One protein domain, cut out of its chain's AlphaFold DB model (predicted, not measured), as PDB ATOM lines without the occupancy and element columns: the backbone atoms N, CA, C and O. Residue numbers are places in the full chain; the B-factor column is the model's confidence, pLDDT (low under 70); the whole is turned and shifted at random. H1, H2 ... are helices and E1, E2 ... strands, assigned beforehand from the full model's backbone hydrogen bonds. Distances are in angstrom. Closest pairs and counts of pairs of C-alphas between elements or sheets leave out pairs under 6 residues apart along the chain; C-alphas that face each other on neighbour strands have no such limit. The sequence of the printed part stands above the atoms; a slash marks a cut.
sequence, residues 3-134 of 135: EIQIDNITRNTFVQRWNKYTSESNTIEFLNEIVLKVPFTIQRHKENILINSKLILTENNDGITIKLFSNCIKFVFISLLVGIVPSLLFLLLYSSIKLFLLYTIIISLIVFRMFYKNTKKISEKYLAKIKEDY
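AT A GLANCE: This is residues 3 to 134 of the 135 residues of an uncharacterized protein of Polaribacter atrinae (UniProt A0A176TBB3). A strongly curled antiparallel sheet of four strands, like part of a barrel, packs with one face on the later part of the long helix H3, residues 115 to 132. The earlier part of H3 pairs with H2 in a long helical hairpin that reaches away from the sheet and makes much of the length, while the short H1 grazes the sheet at the opposite end of the domain. The printed part has 132 residues, with three named helices and four named strands along the chain as E1 H1 E2 E3 E4 H2 H3, and the sheet's order is E1 E4 E3 E2. The class is mixed, helices and strands; the whole is loose, with a radius of gyration of the C-alphas of 20.2 A, and elongated, spanning 63 by 32 by 25 A.

HOW THE PARTS SIT: E1, residues 3 to 7, is an edge strand, antiparallel to E4, residues 63 to 70, with N 4 and O 66 3.0 A apart, within hydrogen-bond range. H1, residues 11 to 22, only grazes the sheet with its residues 11 to 15; its closest C-alphas to E3, residues 45 to 60, are those of Arg 11 and Glu 59, 6.4 A apart. E2, residues 34 to 42, is the other edge strand and forms a hairpin with E3, where N 38 and O 49 are 2.8 A apart. E3 and E4 form the next hairpin, with N 58 and O 65 2.8 A apart. E2, E3 and E4 are a meander, each strand the antiparallel neighbour of the one before. The pairing is staggered: E3 bends by 54 degrees at residue 52, pairing with E2 over residues 45 to 53 and with E4 over residues 53 to 60. H2, residues 73 to 94, is not on the sheet. It touches H3, residues 97 to 132, at a shallow tilt of 27 degrees, opposite ways, in a helical hairpin; the closest C-alphas are those of Gly 83 and Thr 104, 4.5 A apart. H3 is on the sheet, making two layers, a sheet with a helix on one face; its closest C-alphas to E2 are those of Thr 119 and Val 38, 6.6 A apart. Every O i to N i+4 pair of H3 is within hydrogen-bond range, against 7 of 8 in H1 and 15 of 18 in H2.

IN THESE COORDINATES: E1 begins at C-alpha 3, (10.394, 42.184, -40.211). E3 is 42.7 A long. H2 is 31.6 A long and has a kink of 30 degrees near residue 86. H3, 52.4 A long, ends at C-alpha 132, (11.625, 47.576, -53.440).

THE WHOLE: The C-alphas farthest apart, those of Thr 13 and Ser 95, are 63.3 A apart. The printed part has no cut. The link from H1 to E2, 11 residues, is long, and residues 20 to 26, of which 20 to 22 belong to H1, stand free. Mean pLDDT of the printed part is 70.2; 59 residues are under 70, among them 15 to 57.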
ATOM      1  N   GLU A   3      11.750  41.694 -39.968       68.69
ATOM      2  CA  GLU A   3      10.394  42.184 -40.211       68.69
ATOM      3  C   GLU A   3      10.456  43.431 -41.088       68.69
ATOM      4  O   GLU A   3      11.350  44.261 -40.919       68.69
ATOM      5  N   ILE A   4       9.529  43.540 -42.036       71.31
ATOM      6  CA  ILE A   4       9.372  44.728 -42.872       71.31
ATOM      7  C   ILE A   4       7.891  45.009 -43.112       71.31
ATOM      8  O   ILE A   4       7.094  44.079 -43.235       71.31
ATOM      9  N   GLN A   5       7.537  46.288 -43.197       72.75
ATOM     10  CA  GLN A   5       6.194  46.743 -43.541       72.75
ATOM     11  C   GLN A   5       6.190  47.330 -44.956       72.75
ATOM     12  O   GLN A   5       7.076  48.119 -45.318       72.75
ATOM     13  N   ILE A   6       5.204  46.909 -45.745       70.38
ATOM     14  CA  ILE A   6       4.878  47.469 -47.054       70.38
ATOM     15  C   ILE A   6       3.534  48.176 -46.913       70.38
ATOM     16  O   ILE A   6       2.514  47.538 -46.639       70.38
ATOM     17  N   ASP A   7       3.566  49.491 -47.070       75.31
ATOM     18  CA  ASP A   7       2.410  50.358 -46.877       75.31
ATOM     19  C   ASP A   7       1.503  50.331 -48.116       75.31
ATOM     20  O   ASP A   7       1.970  50.094 -49.232       75.31
ATOM     21  N   ASN A   8       0.203  50.578 -47.932       69.12
ATOM     22  CA  ASN A   8      -0.781  50.732 -49.019       69.12
ATOM     23  C   ASN A   8      -0.970  49.511 -49.947       69.12
ATOM     24  O   ASN A   8      -1.380  49.658 -51.101       69.12
ATOM     25  N   ILE A   9      -0.715  48.292 -49.465       69.69
ATOM     26  CA  ILE A   9      -0.993  47.045 -50.198       69.69
ATOM     27  C   ILE A   9      -1.861  46.123 -49.338       69.69
ATOM     28  O   ILE A   9      -1.622  45.994 -48.143       69.69
ATOM     29  N   THR A  10      -2.850  45.459 -49.951       72.69
ATOM     30  CA  THR A  10      -3.672  44.422 -49.292       72.69
ATOM     31  C   THR A  10      -3.090  43.034 -49.511       72.69
ATOM     32  O   THR A  10      -2.450  42.768 -50.541       72.69
ATOM     33  N   ARG A  11      -3.328  42.108 -48.572       64.38
ATOM     34  CA  ARG A  11      -2.784  40.738 -48.638       64.38
ATOM     35  C   ARG A  11      -3.088  40.055 -49.974       64.38
ATOM     36  O   ARG A  11      -2.220  39.388 -50.539       64.38
ATOM     37  N   ASN A  12      -4.297  40.249 -50.497       66.25
ATOM     38  CA  ASN A  12      -4.727  39.666 -51.768       66.25
ATOM     39  C   ASN A  12      -3.929  40.217 -52.955       66.25
ATOM     40  O   ASN A  12      -3.462  39.437 -53.786       66.25
ATOM     41  N   THR A  13      -3.705  41.532 -53.011       69.06
ATOM     42  CA  THR A  13      -2.896  42.163 -54.066       69.06
ATOM     43  C   THR A  13      -1.446  41.677 -54.023       69.06
ATOM     44  O   THR A  13      -0.851  41.417 -55.071       69.06
ATOM     45  N   PHE A  14      -0.885  41.494 -52.822       70.19
ATOM     46  CA  PHE A  14       0.472  40.978 -52.647       70.19
ATOM     47  C   PHE A  14       0.621  39.548 -53.183       70.19
ATOM     48  O   PHE A  14       1.514  39.283 -53.990       70.19
ATOM     49  N   VAL A  15      -0.285  38.645 -52.785       66.94
ATOM     50  CA  VAL A  15      -0.273  37.232 -53.207       66.94
ATOM     51  C   VAL A  15      -0.515  37.094 -54.710       66.94
ATOM     52  O   VAL A  15       0.166  36.312 -55.366       66.94
ATOM     53  N   GLN A  16      -1.432  37.875 -55.287       67.88
ATOM     54  CA  GLN A  16      -1.690  37.853 -56.730       67.88
ATOM     55  C   GLN A  16      -0.470  38.295 -57.546       67.88
ATOM     56  O   GLN A  16      -0.120  37.633 -58.523       67.88
ATOM     57  N   ARG A  17       0.202  39.384 -57.141       68.00
ATOM     58  CA  ARG A  17       1.446  39.821 -57.790       68.00
ATOM     59  C   ARG A  17       2.545  38.772 -57.630       68.00
ATOM     60  O   ARG A  17       3.196  38.455 -58.615       68.00
ATOM     61  N   TRP A  18       2.685  38.178 -56.444       68.50
ATOM     62  CA  TRP A  18       3.684  37.140 -56.166       68.50
ATOM     63  C   TRP A  18       3.489  35.889 -57.039       68.50
ATOM     64  O   TRP A  18       4.432  35.412 -57.670       68.50
ATOM     65  N   ASN A  19       2.248  35.397 -57.138       60.78
ATOM     66  CA  ASN A  19       1.893  34.211 -57.928       60.78
ATOM     67  C   ASN A  19       2.094  34.422 -59.434       60.78
ATOM     68  O   ASN A  19       2.427  33.482 -60.150       60.78
ATOM     69  N   LYS A  20       1.961  35.662 -59.924       55.91
ATOM     70  CA  LYS A  20       2.242  36.009 -61.324       55.91
ATOM     71  C   LYS A  20       3.727  35.856 -61.689       55.91
ATOM     72  O   LYS A  20       4.032  35.631 -62.852       55.91
ATOM     73  N   TYR A  21       4.637  35.924 -60.712       51.94
ATOM     74  CA  TYR A  21       6.067  35.631 -60.902       51.94
ATOM     75  C   TYR A  21       6.415  34.140 -60.739       51.94
ATOM     76  O   TYR A  21       7.513  33.735 -61.106       51.94
ATOM     77  N   THR A  22       5.507  33.320 -60.197       49.28
ATOM     78  CA  THR A  22       5.712  31.878 -59.931       49.28
ATOM     79  C   THR A  22       4.896  30.963 -60.858       49.28
ATOM     80  O   THR A  22       4.938  29.743 -60.709       49.28
ATOM     81  N   SER A  23       4.193  31.519 -61.852       39.03
ATOM     82  CA  SER A  23       3.196  30.831 -62.690       39.03
ATOM     83  C   SER A  23       3.737  29.815 -63.714       39.03
ATOM     84  O   SER A  23       3.043  29.518 -64.683       39.03
ATOM     85  N   GLU A  24       4.929  29.250 -63.515       38.97
ATOM     86  CA  GLU A  24       5.310  27.975 -64.149       38.97
ATOM     87  C   GLU A  24       5.013  26.756 -63.253       38.97
ATOM     88  O   GLU A  24       5.069  25.628 -63.735       38.97
ATOM     89  N   SER A  25       4.629  26.931 -61.979       37.06
ATOM     90  CA  SER A  25       4.250  25.805 -61.111       37.06
ATOM     91  C   SER A  25       2.835  25.950 -60.544       37.06
ATOM     92  O   SER A  25       2.570  26.797 -59.692       37.06
ATOM     93  N   ASN A  26       1.931  25.081 -61.003       33.12
ATOM     94  CA  ASN A  26       0.541  24.942 -60.554       33.12
ATOM     95  C   ASN A  26       0.421  24.300 -59.158       33.12
ATOM     96  O   ASN A  26      -0.224  23.266 -58.994       33.12
ATOM     97  N   THR A  27       0.993  24.924 -58.136       35.22
ATOM     98  CA  THR A  27       0.724  24.571 -56.738       35.22
ATOM     99  C   THR A  27       0.718  25.833 -55.890       35.22
ATOM    100  O   THR A  27       1.753  26.377 -55.519       35.22
ATOM    101  N   ILE A  28      -0.488  26.303 -55.558       39.19
ATOM    102  CA  ILE A  28      -0.700  27.298 -54.503       39.19
ATOM    103  C   ILE A  28      -0.603  26.551 -53.168       39.19
ATOM    104  O   ILE A  28      -1.596  26.332 -52.480       39.19
ATOM    105  N   GLU A  29       0.599  26.103 -52.816       37.72
ATOM    106  CA  GLU A  29       0.908  25.791 -51.428       37.72
ATOM    107  C   GLU A  29       1.366  27.088 -50.771       37.72
ATOM    108  O   GLU A  29       2.249  27.790 -51.261       37.72
ATOM    109  N   PHE A  30       0.684  27.442 -49.684       44.56
ATOM    110  CA  PHE A  30       1.016  28.555 -48.803       44.56
ATOM    111  C   PHE A  30       2.535  28.749 -48.673       44.56
ATOM    112  O   PHE A  30       3.250  27.761 -48.532       44.56
ATOM    113  N   LEU A  31       2.978  30.018 -48.637       52.03
ATOM    114  CA  LEU A  31       4.331  30.555 -48.357       52.03
ATOM    115  C   LEU A  31       4.955  30.043 -47.031       52.03
ATOM    116  O   LEU A  31       5.432  30.808 -46.196       52.03
ATOM    117  N   ASN A  32       4.911  28.743 -46.774       49.22
ATOM    118  CA  ASN A  32       5.264  28.132 -45.506       49.22
ATOM    119  C   ASN A  32       6.769  27.911 -45.397       49.22
ATOM    120  O   ASN A  32       7.292  27.956 -44.284       49.22
ATOM    121  N   GLU A  33       7.474  27.746 -46.519       53.66
ATOM    122  CA  GLU A  33       8.908  27.473 -46.521       53.66
ATOM    123  C   GLU A  33       9.623  28.227 -47.648       53.66
ATOM    124  O   GLU A  33       9.583  27.858 -48.817       53.66
ATOM    125  N   ILE A  34      10.313  29.303 -47.282       59.84
ATOM    126  CA  ILE A  34      11.281  29.996 -48.128       59.84
ATOM    127  C   ILE A  34      12.674  29.540 -47.713       59.84
ATOM    128  O   ILE A  34      13.106  29.741 -46.577       59.84
ATOM    129  N   VAL A  35      13.413  28.948 -48.646       53.78
ATOM    130  CA  VAL A  35      14.813  28.591 -48.415       53.78
ATOM    131  C   VAL A  35      15.680  29.827 -48.641       53.78
ATOM    132  O   VAL A  35      15.919  30.243 -49.774       53.78
ATOM    133  N   LEU A  36      16.179  30.423 -47.558       54.09
ATOM    134  CA  LEU A  36      17.147  31.512 -47.644       54.09
ATOM    135  C   LEU A  36      18.542  30.960 -47.936       54.09
ATOM    136  O   LEU A  36      19.050  30.113 -47.201       54.09
ATOM    137  N   LYS A  37      19.191  31.494 -48.974       50.56
ATOM    138  CA  LYS A  37      20.610  31.251 -49.257       50.56
ATOM    139  C   LYS A  37      21.446  32.267 -48.483       50.56
ATOM    140  O   LYS A  37      21.498  33.440 -48.843       50.56
ATOM    141  N   VAL A  38      22.082  31.822 -47.405       54.88
ATOM    142  CA  VAL A  38      22.949  32.650 -46.561       54.88
ATOM    143  C   VAL A  38      24.403  32.375 -46.940       54.88
ATOM    144  O   VAL A  38      24.920  31.313 -46.588       54.88
ATOM    145  N   PRO A  39      25.086  33.287 -47.658       46.94
ATOM    146  CA  PRO A  39      26.498  33.113 -47.961       46.94
ATOM    147  C   PRO A  39      27.324  33.096 -46.673       46.94
ATOM    148  O   PRO A  39      27.246  34.007 -45.847       46.94
ATOM    149  N   PHE A  40      28.143  32.063 -46.529       45.69
ATOM    150  CA  PHE A  40      29.111  31.887 -45.463       45.69
ATOM    151  C   PHE A  40      30.490  31.697 -46.099       45.69
ATOM    152  O   PHE A  40      30.644  31.010 -47.105       45.69
ATOM    153  N   THR A  41      31.505  32.382 -45.576       43.28
ATOM    154  CA  THR A  41      32.867  32.305 -46.120       43.28
ATOM    155  C   THR A  41      33.760  31.606 -45.110       43.28
ATOM    156  O   THR A  41      33.994  32.144 -44.029       43.28
ATOM    157  N   ILE A  42      34.268  30.428 -45.470       45.31
ATOM    158  CA  ILE A  42      35.298  29.706 -44.714       45.31
ATOM    159  C   ILE A  42      36.531  29.651 -45.606       45.31
ATOM    160  O   ILE A  42      36.458  29.191 -46.740       45.31
ATOM    161  N   GLN A  43      37.658  30.170 -45.109       42.34
ATOM    162  CA  GLN A  43      38.972  30.050 -45.762       42.34
ATOM    163  C   GLN A  43      38.961  30.374 -47.274       42.34
ATOM    164  O   GLN A  43      39.477  29.619 -48.087       42.34
ATOM    165  N   ARG A  44      38.381  31.524 -47.656       48.38
ATOM    166  CA  ARG A  44      38.298  32.042 -49.043       48.38
ATOM    167  C   ARG A  44      37.375  31.280 -50.007       48.38
ATOM    168  O   ARG A  44      37.145  31.788 -51.103       48.38
ATOM    169  N   HIS A  45      36.753  30.176 -49.597       42.41
ATOM    170  CA  HIS A  45      35.643  29.571 -50.333       42.41
ATOM    171  C   HIS A  45      34.307  30.159 -49.858       42.41
ATOM    172  O   HIS A  45      34.029  30.247 -48.659       42.41
ATOM    173  N   LYS A  46      33.492  30.631 -50.811       48.59
ATOM    174  CA  LYS A  46      32.120  31.083 -50.558       48.59
ATOM    175  C   LYS A  46      31.191  29.890 -50.713       48.59
ATOM    176  O   LYS A  46      30.971  29.434 -51.830       48.59
ATOM    177  N   GLU A  47      30.615  29.441 -49.611       60.06
ATOM    178  CA  GLU A  47      29.537  28.460 -49.628       60.06
ATOM    179  C   GLU A  47      28.223  29.131 -49.238       60.06
ATOM    180  O   GLU A  47      28.199  30.116 -48.502       60.06
ATOM    181  N   ASN A  48      27.107  28.627 -49.756       55.62
ATOM    182  CA  ASN A  48      25.786  29.115 -49.377       55.62
ATOM    183  C   ASN A  48      25.157  28.113 -48.424       55.62
ATOM    184  O   ASN A  48      24.896  26.976 -48.809       55.62
ATOM    185  N   ILE A  49      24.863  28.548 -47.204       59.34
ATOM    186  CA  ILE A  49      24.113  27.729 -46.267       59.34
ATOM    187  C   ILE A  49      22.625  27.974 -46.498       59.34
ATOM    188  O   ILE A  49      22.162  29.116 -46.525       59.34
ATOM    189  N   LEU A  50      21.880  26.890 -46.688       60.94
ATOM    190  CA  LEU A  50      20.437  26.924 -46.887       60.94
ATOM    191  C   LEU A  50      19.734  26.964 -45.529       60.94
ATOM    192  O   LEU A  50      19.920  26.074 -44.697       60.94
ATOM    193  N   ILE A  51      18.925  27.998 -45.306       63.56
ATOM    194  CA  ILE A  51      18.138  28.163 -44.085       63.56
ATOM    195  C   ILE A  51      16.659  28.155 -44.438       63.56
ATOM    196  O   ILE A  51      16.141  29.123 -45.002       63.56
ATOM    197  N   ASN A  52      15.966  27.088 -44.041       61.69
ATOM    198  CA  ASN A  52      14.512  27.032 -44.134       61.69
ATOM    199  C   ASN A  52      13.934  28.131 -43.248       61.69
ATOM    200  O   ASN A  52      14.182  28.181 -42.038       61.69
ATOM    201  N   SER A  53      13.212  29.044 -43.876       58.66
ATOM    202  CA  SER A  53      12.618  30.192 -43.225       58.66
ATOM    203  C   SER A  53      11.139  30.252 -43.553       58.66
ATOM    204  O   SER A  53      10.750  30.130 -44.704       58.66
ATOM    205  N   LYS A  54      10.303  30.462 -42.547       62.62
ATOM    206  CA  LYS A  54       8.872  30.657 -42.738       62.62
ATOM    207  C   LYS A  54       8.587  32.137 -42.939       62.62
ATOM    208  O   LYS A  54       9.022  32.958 -42.127       62.62
ATOM    209  N   LEU A  55       7.871  32.474 -44.007       65.25
ATOM    210  CA  LEU A  55       7.411  33.832 -44.258       65.25
ATOM    211  C   LEU A  55       5.962  33.952 -43.788       65.25
ATOM    212  O   LEU A  55       5.102  33.161 -44.159       65.25
ATOM    213  N   ILE A  56       5.700  34.919 -42.917       66.06
ATOM    214  CA  ILE A  56       4.376  35.175 -42.355       66.06
ATOM    215  C   ILE A  56       3.944  36.567 -42.791       66.06
ATOM    216  O   ILE A  56       4.661  37.541 -42.572       66.06
ATOM    217  N   LEU A  57       2.768  36.636 -43.408       67.50
ATOM    218  CA  LEU A  57       2.117  37.876 -43.803       67.50
ATOM    219  C   LEU A  57       1.068  38.226 -42.749       67.50
ATOM    220  O   LEU A  57       0.204  37.406 -42.440       67.50
ATOM    221  N   THR A  58       1.141  39.441 -42.224       70.56
ATOM    222  CA  THR A  58       0.176  39.988 -41.265       70.56
ATOM    223  C   THR A  58      -0.363  41.285 -41.842       70.56
ATOM    224  O   THR A  58       0.425  42.159 -42.183       70.56
ATOM    225  N   GLU A  59      -1.674  41.394 -42.007       66.12
ATOM    226  CA  GLU A  59      -2.319  42.598 -42.533       66.12
ATOM    227  C   GLU A  59      -2.694  43.519 -41.371       66.12
ATOM    228  O   GLU A  59      -3.296  43.071 -40.396       66.12
ATOM    229  N   ASN A  60      -2.300  44.785 -41.479       69.94
ATOM    230  CA  ASN A  60      -2.627  45.858 -40.550       69.94
ATOM    231  C   ASN A  60      -3.407  46.944 -41.313       69.94
ATOM    232  O   ASN A  60      -3.401  46.962 -42.542       69.94
ATOM    233  N   ASN A  61      -4.035  47.878 -40.595       68.06
ATOM    234  CA  ASN A  61      -4.872  48.929 -41.198       68.06
ATOM    235  C   ASN A  61      -4.154  49.780 -42.272       68.06
ATOM    236  O   ASN A  61      -4.823  50.282 -43.169       68.06
ATOM    237  N   ASP A  62      -2.820  49.882 -42.220       69.38
ATOM    238  CA  ASP A  62      -2.006  50.712 -43.125       69.38
ATOM    239  C   ASP A  62      -1.196  49.907 -44.171       69.38
ATOM    240  O   ASP A  62      -0.438  50.481 -44.955       69.38
ATOM    241  N   GLY A  63      -1.329  48.571 -44.215       73.12
ATOM    242  CA  GLY A  63      -0.602  47.723 -45.171       73.12
ATOM    243  C   GLY A  63      -0.287  46.310 -44.668       73.12
ATOM    244  O   GLY A  63      -0.936  45.782 -43.767       73.12
ATOM    245  N   ILE A  64       0.742  45.672 -45.237       72.06
ATOM    246  CA  ILE A  64       1.155  44.307 -44.867       72.06
ATOM    247  C   ILE A  64       2.509  44.327 -44.174       72.06
ATOM    248  O   ILE A  64       3.494  44.870 -44.669       72.06
ATOM    249  N   THR A  65       2.580  43.613 -43.061       72.94
ATOM    250  CA  THR A  65       3.815  43.254 -42.379       72.94
ATOM    251  C   THR A  65       4.275  41.867 -42.817       72.94
ATOM    252  O   THR A  65       3.570  40.872 -42.627       72.94
ATOM    253  N   ILE A  66       5.491  41.790 -43.348       68.62
ATOM    254  CA  ILE A  66       6.162  40.554 -43.734       68.62
ATOM    255  C   ILE A  66       7.188  40.197 -42.658       68.62
ATOM    256  O   ILE A  66       8.165  40.915 -42.441       68.62
ATOM    257  N   LYS A  67       6.984  39.058 -41.995       69.38
ATOM    258  CA  LYS A  67       7.883  38.514 -40.971       69.38
ATOM    259  C   LYS A  67       8.585  37.275 -41.495       69.38
ATOM    260  O   LYS A  67       7.938  36.355 -41.988       69.38
ATOM    261  N   LEU A  68       9.904  37.223 -41.332       70.56
ATOM    262  CA  LEU A  68      10.711  36.075 -41.727       70.56
ATOM    263  C   LEU A  68      11.288  35.362 -40.497       70.56
ATOM    264  O   LEU A  68      12.091  35.910 -39.727       70.56
ATOM    265  N   PHE A  69      10.871  34.109 -40.333       67.69
ATOM    266  CA  PHE A  69      11.259  33.213 -39.251       67.69
ATOM    267  C   PHE A  69      12.219  32.149 -39.762       67.69
ATOM    268  O   PHE A  69      11.806  31.132 -40.305       67.69
ATOM    269  N   SER A  70      13.512  32.368 -39.571       73.06
ATOM    270  CA  SER A  70      14.537  31.384 -39.912       73.06
ATOM    271  C   SER A  70      14.638  30.289 -38.852       73.06
ATOM    272  O   SER A  70      14.797  30.587 -37.666       73.06
ATOM    273  N   ASN A  71      14.582  29.023 -39.271       71.50
ATOM    274  CA  ASN A  71      14.833  27.894 -38.383       71.50
ATOM    275  C   ASN A  71      16.336  27.797 -38.077       71.50
ATOM    276  O   ASN A  71      17.130  27.325 -38.892       71.50
ATOM    277  N   CYS A  72      16.723  28.235 -36.879       71.38
ATOM    278  CA  CYS A  72      18.119  28.254 -36.446       71.38
ATOM    279  C   CYS A  72      18.556  26.997 -35.669       71.38
ATOM    280  O   CYS A  72      19.697  26.956 -35.214       71.38
ATOM    281  N   ILE A  73      17.703  25.972 -35.514       76.38
ATOM    282  CA  ILE A  73      17.983  24.800 -34.657       76.38
ATOM    283  C   ILE A  73      19.284  24.096 -35.061       76.38
ATOM    284  O   ILE A  73      20.137  23.840 -34.213       76.38
ATOM    285  N   LYS A  74      19.490  23.848 -36.360       74.88
ATOM    286  CA  LYS A  74      20.724  23.215 -36.865       74.88
ATOM    287  C   LYS A  74      21.980  23.999 -36.465       74.88
ATOM    288  O   LYS A  74      22.997  23.406 -36.122       74.88
ATOM    289  N   PHE A  75      21.901  25.327 -36.443       79.56
ATOM    290  CA  PHE A  75      23.031  26.183 -36.079       79.56
ATOM    291  C   PHE A  75      23.299  26.224 -34.583       79.56
ATOM    292  O   PHE A  75      24.453  26.371 -34.194       79.56
ATOM    293  N   VAL A  76      22.271  26.037 -33.751       83.12
ATOM    294  CA  VAL A  76      22.467  25.828 -32.312       83.12
ATOM    295  C   VAL A  76      23.342  24.592 -32.096       83.12
ATOM    296  O   VAL A  76      24.378  24.693 -31.441       83.12
ATOM    297  N   PHE A  77      23.018  23.467 -32.742       83.25
ATOM    298  CA  PHE A  77      23.832  22.248 -32.656       83.25
ATOM    299  C   PHE A  77      25.260  22.438 -33.182       83.25
ATOM    300  O   PHE A  77      26.209  22.033 -32.516       83.25
ATOM    301  N   ILE A  78      25.433  23.103 -34.330       82.75
ATOM    302  CA  ILE A  78      26.770  23.398 -34.874       82.75
ATOM    303  C   ILE A  78      27.572  24.267 -33.900       82.75
ATOM    304  O   ILE A  78      28.728  23.968 -33.620       82.75
ATOM    305  N   SER A  79      26.969  25.318 -33.336       85.62
ATOM    306  CA  SER A  79      27.650  26.195 -32.377       85.62
ATOM    307  C   SER A  79      28.061  25.465 -31.094       85.62
ATOM    308  O   SER A  79      29.135  25.730 -30.554       85.62
ATOM    309  N   LEU A  80      27.256  24.499 -30.638       86.81
ATOM    310  CA  LEU A  80      27.592  23.624 -29.515       86.81
ATOM    311  C   LEU A  80      28.788  22.728 -29.841       86.81
ATOM    312  O   LEU A  80      29.757  22.717 -29.087       86.81
ATOM    313  N   LEU A  81      28.778  22.055 -30.994       86.88
ATOM    314  CA  LEU A  81      29.898  21.218 -31.440       86.88
ATOM    315  C   LEU A  81      31.204  22.014 -31.553       86.88
ATOM    316  O   LEU A  81      32.237  21.586 -31.039       86.88
ATOM    317  N   VAL A  82      31.145  23.204 -32.157       88.44
ATOM    318  CA  VAL A  82      32.304  24.101 -32.280       88.44
ATOM    319  C   VAL A  82      32.787  24.597 -30.917       88.44
ATOM    320  O   VAL A  82      33.970  24.874 -30.777       88.44
ATOM    321  N   GLY A  83      31.921  24.696 -29.904       86.56
ATOM    322  CA  GLY A  83      32.337  25.029 -28.537       86.56
ATOM    323  C   GLY A  83      33.017  23.873 -27.809       86.56
ATOM    324  O   GLY A  83      33.987  24.095 -27.085       86.56
ATOM    325  N   ILE A  84      32.553  22.639 -28.026       88.81
ATOM    326  CA  ILE A  84      33.069  21.439 -27.351       88.81
ATOM    327  C   ILE A  84      34.507  21.135 -27.782       88.81
ATOM    328  O   ILE A  84      35.366  20.926 -26.930       88.81
ATOM    329  N   VAL A  85      34.785  21.135 -29.090       86.00
ATOM    330  CA  VAL A  85      36.096  20.752 -29.652       86.00
ATOM    331  C   VAL A  85      37.278  21.523 -29.032       86.00
ATOM    332  O   VAL A  85      38.177  20.881 -28.492       86.00
ATOM    333  N   PRO A  86      37.311  22.870 -29.038       81.06
ATOM    334  CA  PRO A  86      38.385  23.633 -28.403       81.06
ATOM    335  C   PRO A  86      38.354  23.523 -26.876       81.06
ATOM    336  O   PRO A  86      39.398  23.618 -26.236       81.06
ATOM    337  N   SER A  87      37.187  23.286 -26.274       86.00
ATOM    338  CA  SER A  87      37.070  23.147 -24.820       86.00
ATOM    339  C   SER A  87      37.652  21.831 -24.306       86.00
ATOM    340  O   SER A  87      38.179  21.799 -23.195       86.00
ATOM    341  N   LEU A  88      37.650  20.763 -25.114       86.50
ATOM    342  CA  LEU A  88      38.300  19.491 -24.776       86.50
ATOM    343  C   LEU A  88      39.796  19.661 -24.474       86.50
ATOM    344  O   LEU A  88      40.314  18.975 -23.596       86.50
ATOM    345  N   LEU A  89      40.478  20.619 -25.116       82.62
ATOM    346  CA  LEU A  89      41.873  20.946 -24.794       82.62
ATOM    347  C   LEU A  89      42.028  21.408 -23.338       82.62
ATOM    348  O   LEU A  89      42.984  21.026 -22.672       82.62
ATOM    349  N   PHE A  90      41.072  22.176 -22.807       78.56
ATOM    350  CA  PHE A  90      41.102  22.615 -21.409       78.56
ATOM    351  C   PHE A  90      40.827  21.475 -20.431       78.56
ATOM    352  O   PHE A  90      41.384  21.468 -19.333       78.56
ATOM    353  N   LEU A  91      40.004  20.499 -20.824       83.00
ATOM    354  CA  LEU A  91      39.806  19.291 -20.030       83.00
ATOM    355  C   LEU A  91      41.106  18.480 -19.950       83.00
ATOM    356  O   LEU A  91      41.484  18.056 -18.865       83.00
ATOM    357  N   LEU A  92      41.818  18.329 -21.070       85.00
ATOM    358  CA  LEU A  92      43.101  17.622 -21.117       85.00
ATOM    359  C   LEU A  92      44.199  18.340 -20.317       85.00
ATOM    360  O   LEU A  92      44.939  17.691 -19.586       85.00
ATOM    361  N   LEU A  93      44.293  19.668 -20.428       85.81
ATOM    362  CA  LEU A  93      45.367  20.454 -19.806       85.81
ATOM    363  C   LEU A  93      45.159  20.715 -18.310       85.81
ATOM    364  O   LEU A  93      46.121  20.702 -17.549       85.81
ATOM    365  N   TYR A  94      43.921  20.973 -17.885       81.50
ATOM    366  CA  TYR A  94      43.627  21.423 -16.519       81.50
ATOM    367  C   TYR A  94      42.801  20.415 -15.712       81.50
ATOM    368  O   TYR A  94      42.555  20.659 -14.532       81.50
ATOM    369  N   SER A  95      42.324  19.320 -16.329       79.81
ATOM    370  CA  SER A  95      41.455  18.295 -15.711       79.81
ATOM    371  C   SER A  95      40.269  18.867 -14.921       79.81
ATOM    372  O   SER A  95      39.737  18.253 -13.998       79.81
ATOM    373  N   SER A  96      39.815  20.064 -15.299       86.12
ATOM    374  CA  SER A  96      38.745  20.781 -14.615       86.12
ATOM    375  C   SER A  96      37.485  20.775 -15.466       86.12
ATOM    376  O   SER A  96      37.345  21.543 -16.421       86.12
ATOM    377  N   ILE A  97      36.525  19.937 -15.068       86.06
ATOM    378  CA  ILE A  97      35.201  19.854 -15.701       86.06
ATOM    379  C   ILE A  97      34.471  21.211 -15.676       86.06
ATOM    380  O   ILE A  97      33.751  21.555 -16.611       86.06
ATOM    381  N   LYS A  98      34.695  22.020 -14.628       87.81
ATOM    382  CA  LYS A  98      34.084  23.350 -14.484       87.81
ATOM    383  C   LYS A  98      34.578  24.304 -15.569       87.81
ATOM    384  O   LYS A  98      33.768  24.988 -16.187       87.81
ATOM    385  N   LEU A  99      35.892  24.326 -15.817       84.81
ATOM    386  CA  LEU A  99      36.481  25.154 -16.872       84.81
ATOM    387  C   LEU A  99      36.032  24.674 -18.254       84.81
ATOM    388  O   LEU A  99      35.630  25.496 -19.073       84.81
ATOM    389  N   PHE A 100      36.007  23.359 -18.481       87.94
ATOM    390  CA  PHE A 100      35.490  22.773 -19.720       87.94
ATOM    391  C   PHE A 100      34.068  23.262 -20.048       87.94
ATOM    392  O   PHE A 100      33.821  23.755 -21.151       87.94
ATOM    393  N   LEU A 101      33.144  23.176 -19.085       88.38
ATOM    394  CA  LEU A 101      31.757  23.608 -19.279       88.38
ATOM    395  C   LEU A 101      31.657  25.114 -19.539       88.38
ATOM    396  O   LEU A 101      30.957  25.532 -20.461       88.38
ATOM    397  N   LEU A 102      32.382  25.925 -18.761       90.06
ATOM    398  CA  LEU A 102      32.375  27.378 -18.903       90.06
ATOM    399  C   LEU A 102      32.840  27.809 -20.301       90.06
ATOM    400  O   LEU A 102      32.145  28.569 -20.977       90.06
ATOM    401  N   TYR A 103      33.985  27.297 -20.760       87.75
ATOM    402  CA  TYR A 103      34.526  27.644 -22.075       87.75
ATOM    403  C   TYR A 103      33.664  27.115 -23.219       87.75
ATOM    404  O   TYR A 103      33.461  27.843 -24.191       87.75
ATOM    405  N   THR A 104      33.074  25.924 -23.076       91.00
ATOM    406  CA  THR A 104      32.147  25.377 -24.080       91.00
ATOM    407  C   THR A 104      30.987  26.340 -24.297       91.00
ATOM    408  O   THR A 104      30.724  26.747 -25.427       91.00
ATOM    409  N   ILE A 105      30.342  26.776 -23.211       91.00
ATOM    410  CA  ILE A 105      29.206  27.701 -23.273       91.00
ATOM    411  C   ILE A 105      29.627  29.038 -23.895       91.00
ATOM    412  O   ILE A 105      28.944  29.539 -24.789       91.00
ATOM    413  N   ILE A 106      30.756  29.610 -23.464       91.62
ATOM    414  CA  ILE A 106      31.234  30.906 -23.968       91.62
ATOM    415  C   ILE A 106      31.525  30.840 -25.472       91.62
ATOM    416  O   ILE A 106      31.046  31.690 -26.227       91.62
ATOM    417  N   ILE A 107      32.274  29.833 -25.926       89.31
ATOM    418  CA  ILE A 107      32.648  29.690 -27.339       89.31
ATOM    419  C   ILE A 107      31.398  29.450 -28.191       89.31
ATOM    420  O   ILE A 107      31.214  30.121 -29.210       89.31
ATOM    421  N   SER A 108      30.493  28.571 -27.751       90.19
ATOM    422  CA  SER A 108      29.228  28.324 -28.447       90.19
ATOM    423  C   SER A 108      28.380  29.586 -28.580       90.19
ATOM    424  O   SER A 108      27.874  29.867 -29.667       90.19
ATOM    425  N   LEU A 109      28.272  30.392 -27.520       89.94
ATOM    426  CA  LEU A 109      27.539  31.659 -27.558       89.94
ATOM    427  C   LEU A 109      28.154  32.659 -28.544       89.94
ATOM    428  O   LEU A 109      27.416  33.324 -29.274       89.94
ATOM    429  N   ILE A 110      29.485  32.765 -28.598       89.44
ATOM    430  CA  ILE A 110      30.182  33.659 -29.536       89.44
ATOM    431  C   ILE A 110      29.894  33.244 -30.983       89.44
ATOM    432  O   ILE A 110      29.475  34.079 -31.793       89.44
ATOM    433  N   VAL A 111      30.058  31.956 -31.293       86.88
ATOM    434  CA  VAL A 111      29.819  31.403 -32.634       86.88
ATOM    435  C   VAL A 111      28.358  31.584 -33.038       86.88
ATOM    436  O   VAL A 111      28.070  32.085 -34.129       86.88
ATOM    437  N   PHE A 112      27.425  31.259 -32.141       86.81
ATOM    438  CA  PHE A 112      25.999  31.436 -32.386       86.81
ATOM    439  C   PHE A 112      25.645  32.904 -32.642       86.81
ATOM    440  O   PHE A 112      24.909  33.217 -33.577       86.81
ATOM    441  N   ARG A 113      26.208  33.833 -31.859       87.06
ATOM    442  CA  ARG A 113      25.956  35.271 -32.019       87.06
ATOM    443  C   ARG A 113      26.471  35.802 -33.353       87.06
ATOM    444  O   ARG A 113      25.786  36.612 -33.982       87.06
ATOM    445  N   MET A 114      27.654  35.371 -33.787       85.25
ATOM    446  CA  MET A 114      28.185  35.714 -35.110       85.25
ATOM    447  C   MET A 114      27.258  35.225 -36.220       85.25
ATOM    448  O   MET A 114      26.895  35.998 -37.109       85.25
ATOM    449  N   PHE A 115      26.837  33.964 -36.136       82.62
ATOM    450  CA  PHE A 115      25.927  33.374 -37.105       82.62
ATOM    451  C   PHE A 115      24.595  34.134 -37.162       82.62
ATOM    452  O   PHE A 115      24.185  34.592 -38.227       82.62
ATOM    453  N   TYR A 116      23.976  34.371 -36.003       83.56
ATOM    454  CA  TYR A 116      22.712  35.095 -35.894       83.56
ATOM    455  C   TYR A 116      22.780  36.493 -36.521       83.56
ATOM    456  O   TYR A 116      21.869  36.886 -37.252       83.56
ATOM    457  N   LYS A 117      23.861  37.246 -36.270       83.88
ATOM    458  CA  LYS A 117      24.059  38.575 -36.869       83.88
ATOM    459  C   LYS A 117      24.114  38.509 -38.398       83.88
ATOM    460  O   LYS A 117      23.473  39.327 -39.055       83.88
ATOM    461  N   ASN A 118      24.837  37.539 -38.957       79.81
ATOM    462  CA  ASN A 118      24.924  37.362 -40.407       79.81
ATOM    463  C   ASN A 118      23.574  36.972 -41.014       79.81
ATOM    464  O   ASN A 118      23.152  37.588 -41.993       79.81
ATOM    465  N   THR A 119      22.867  36.011 -40.412       76.44
ATOM    466  CA  THR A 119      21.530  35.611 -40.868       76.44
ATOM    467  C   THR A 119      20.565  36.786 -40.831       76.44
ATOM    468  O   THR A 119      19.914  37.047 -41.834       76.44
ATOM    469  N   LYS A 120      20.526  37.548 -39.729       79.75
ATOM    470  CA  LYS A 120      19.660  38.728 -39.599       79.75
ATOM    471  C   LYS A 120      19.919  39.742 -40.718       79.75
ATOM    472  O   LYS A 120      18.976  40.127 -41.398       79.75
ATOM    473  N   LYS A 121      21.185  40.096 -40.964       81.25
ATOM    474  CA  LYS A 121      21.570  41.041 -42.025       81.25
ATOM    475  C   LYS A 121      21.129  40.571 -43.415       81.25
ATOM    476  O   LYS A 121      20.705  41.373 -44.242       81.25
ATOM    477  N   ILE A 122      21.242  39.273 -43.690       75.25
ATOM    478  CA  ILE A 122      20.831  38.701 -44.976       75.25
ATOM    479  C   ILE A 122      19.307  38.677 -45.089       75.25
ATOM    480  O   ILE A 122      18.783  39.113 -46.109       75.25
ATOM    481  N   SER A 123      18.594  38.246 -44.047       70.69
ATOM    482  CA  SER A 123      17.130  38.282 -44.010       70.69
ATOM    483  C   SER A 123      16.593  39.697 -44.236       70.69
ATOM    484  O   SER A 123      15.690  39.870 -45.045       70.69
ATOM    485  N   GLU A 124      17.177  40.711 -43.592       79.62
ATOM    486  CA  GLU A 124      16.828  42.122 -43.807       79.62
ATOM    487  C   GLU A 124      17.082  42.563 -45.252       79.62
ATOM    488  O   GLU A 124      16.219  43.194 -45.850       79.62
ATOM    489  N   LYS A 125      18.215  42.176 -45.855       75.75
ATOM    490  CA  LYS A 125      18.513  42.484 -47.263       75.75
ATOM    491  C   LYS A 125      17.504  41.846 -48.226       75.75
ATOM    492  O   LYS A 125      17.100  42.482 -49.193       75.75
ATOM    493  N   TYR A 126      17.109  40.598 -47.976       71.25
ATOM    494  CA  TYR A 126      16.081  39.919 -48.771       71.25
ATOM    495  C   TYR A 126      14.715  40.595 -48.621       71.25
ATOM    496  O   TYR A 126      14.045  40.826 -49.622       71.25
ATOM    497  N   LEU A 127      14.324  40.951 -47.395       71.56
ATOM    498  CA  LEU A 127      13.073  41.664 -47.133       71.56
ATOM    499  C   LEU A 127      13.061  43.064 -47.762       71.56
ATOM    500  O   LEU A 127      12.053  43.446 -48.344       71.56
ATOM    501  N   ALA A 128      14.174  43.799 -47.700       75.56
ATOM    502  CA  ALA A 128      14.314  45.101 -48.347       75.56
ATOM    503  C   ALA A 128      14.137  45.000 -49.867       75.56
ATOM    504  O   ALA A 128      13.388  45.781 -50.439       75.56
ATOM    505  N   LYS A 129      14.737  43.981 -50.497       73.00
ATOM    506  CA  LYS A 129      14.544  43.724 -51.927       73.00
ATOM    507  C   LYS A 129      13.075  43.440 -52.270       73.00
ATOM    508  O   LYS A 129      12.555  43.997 -53.223       73.00
ATOM    509  N   ILE A 130      12.389  42.628 -51.458       69.31
ATOM    510  CA  ILE A 130      10.946  42.384 -51.631       69.31
ATOM    511  C   ILE A 130      10.154  43.689 -51.489       69.31
ATOM    512  O   ILE A 130       9.200  43.894 -52.224       69.31
ATOM    513  N   LYS A 131      10.525  44.585 -50.568       70.56
ATOM    514  CA  LYS A 131       9.862  45.889 -50.449       70.56
ATOM    515  C   LYS A 131      10.081  46.757 -51.693       70.56
ATOM    516  O   LYS A 131       9.117  47.341 -52.168       70.56
ATOM    517  N   GLU A 132      11.304  46.821 -52.218       74.31
ATOM    518  CA  GLU A 132      11.625  47.576 -53.440       74.31
ATOM    519  C   GLU A 132      10.852  47.071 -54.665       74.31
ATOM    520  O   GLU A 132      10.361  47.884 -55.434       74.31
ATOM    521  N   ASP A 133      10.676  45.756 -54.818       66.56
ATOM    522  CA  ASP A 133       9.942  45.171 -55.953       66.56
ATOM    523  C   ASP A 133       8.416  45.451 -55.907       66.56
ATOM    524  O   ASP A 133       7.700  45.169 -56.872       66.56
ATOM    525  N   TYR A 134       7.894  45.960 -54.783       62.44
ATOM    526  CA  TYR A 134       6.461  46.178 -54.546       62.44
ATOM    527  C   TYR A 134       6.047  47.653 -54.390       62.44
ATOM    528  O   TYR A 134       4.840  47.915 -54.423       62.44
TER     529      TYR A 134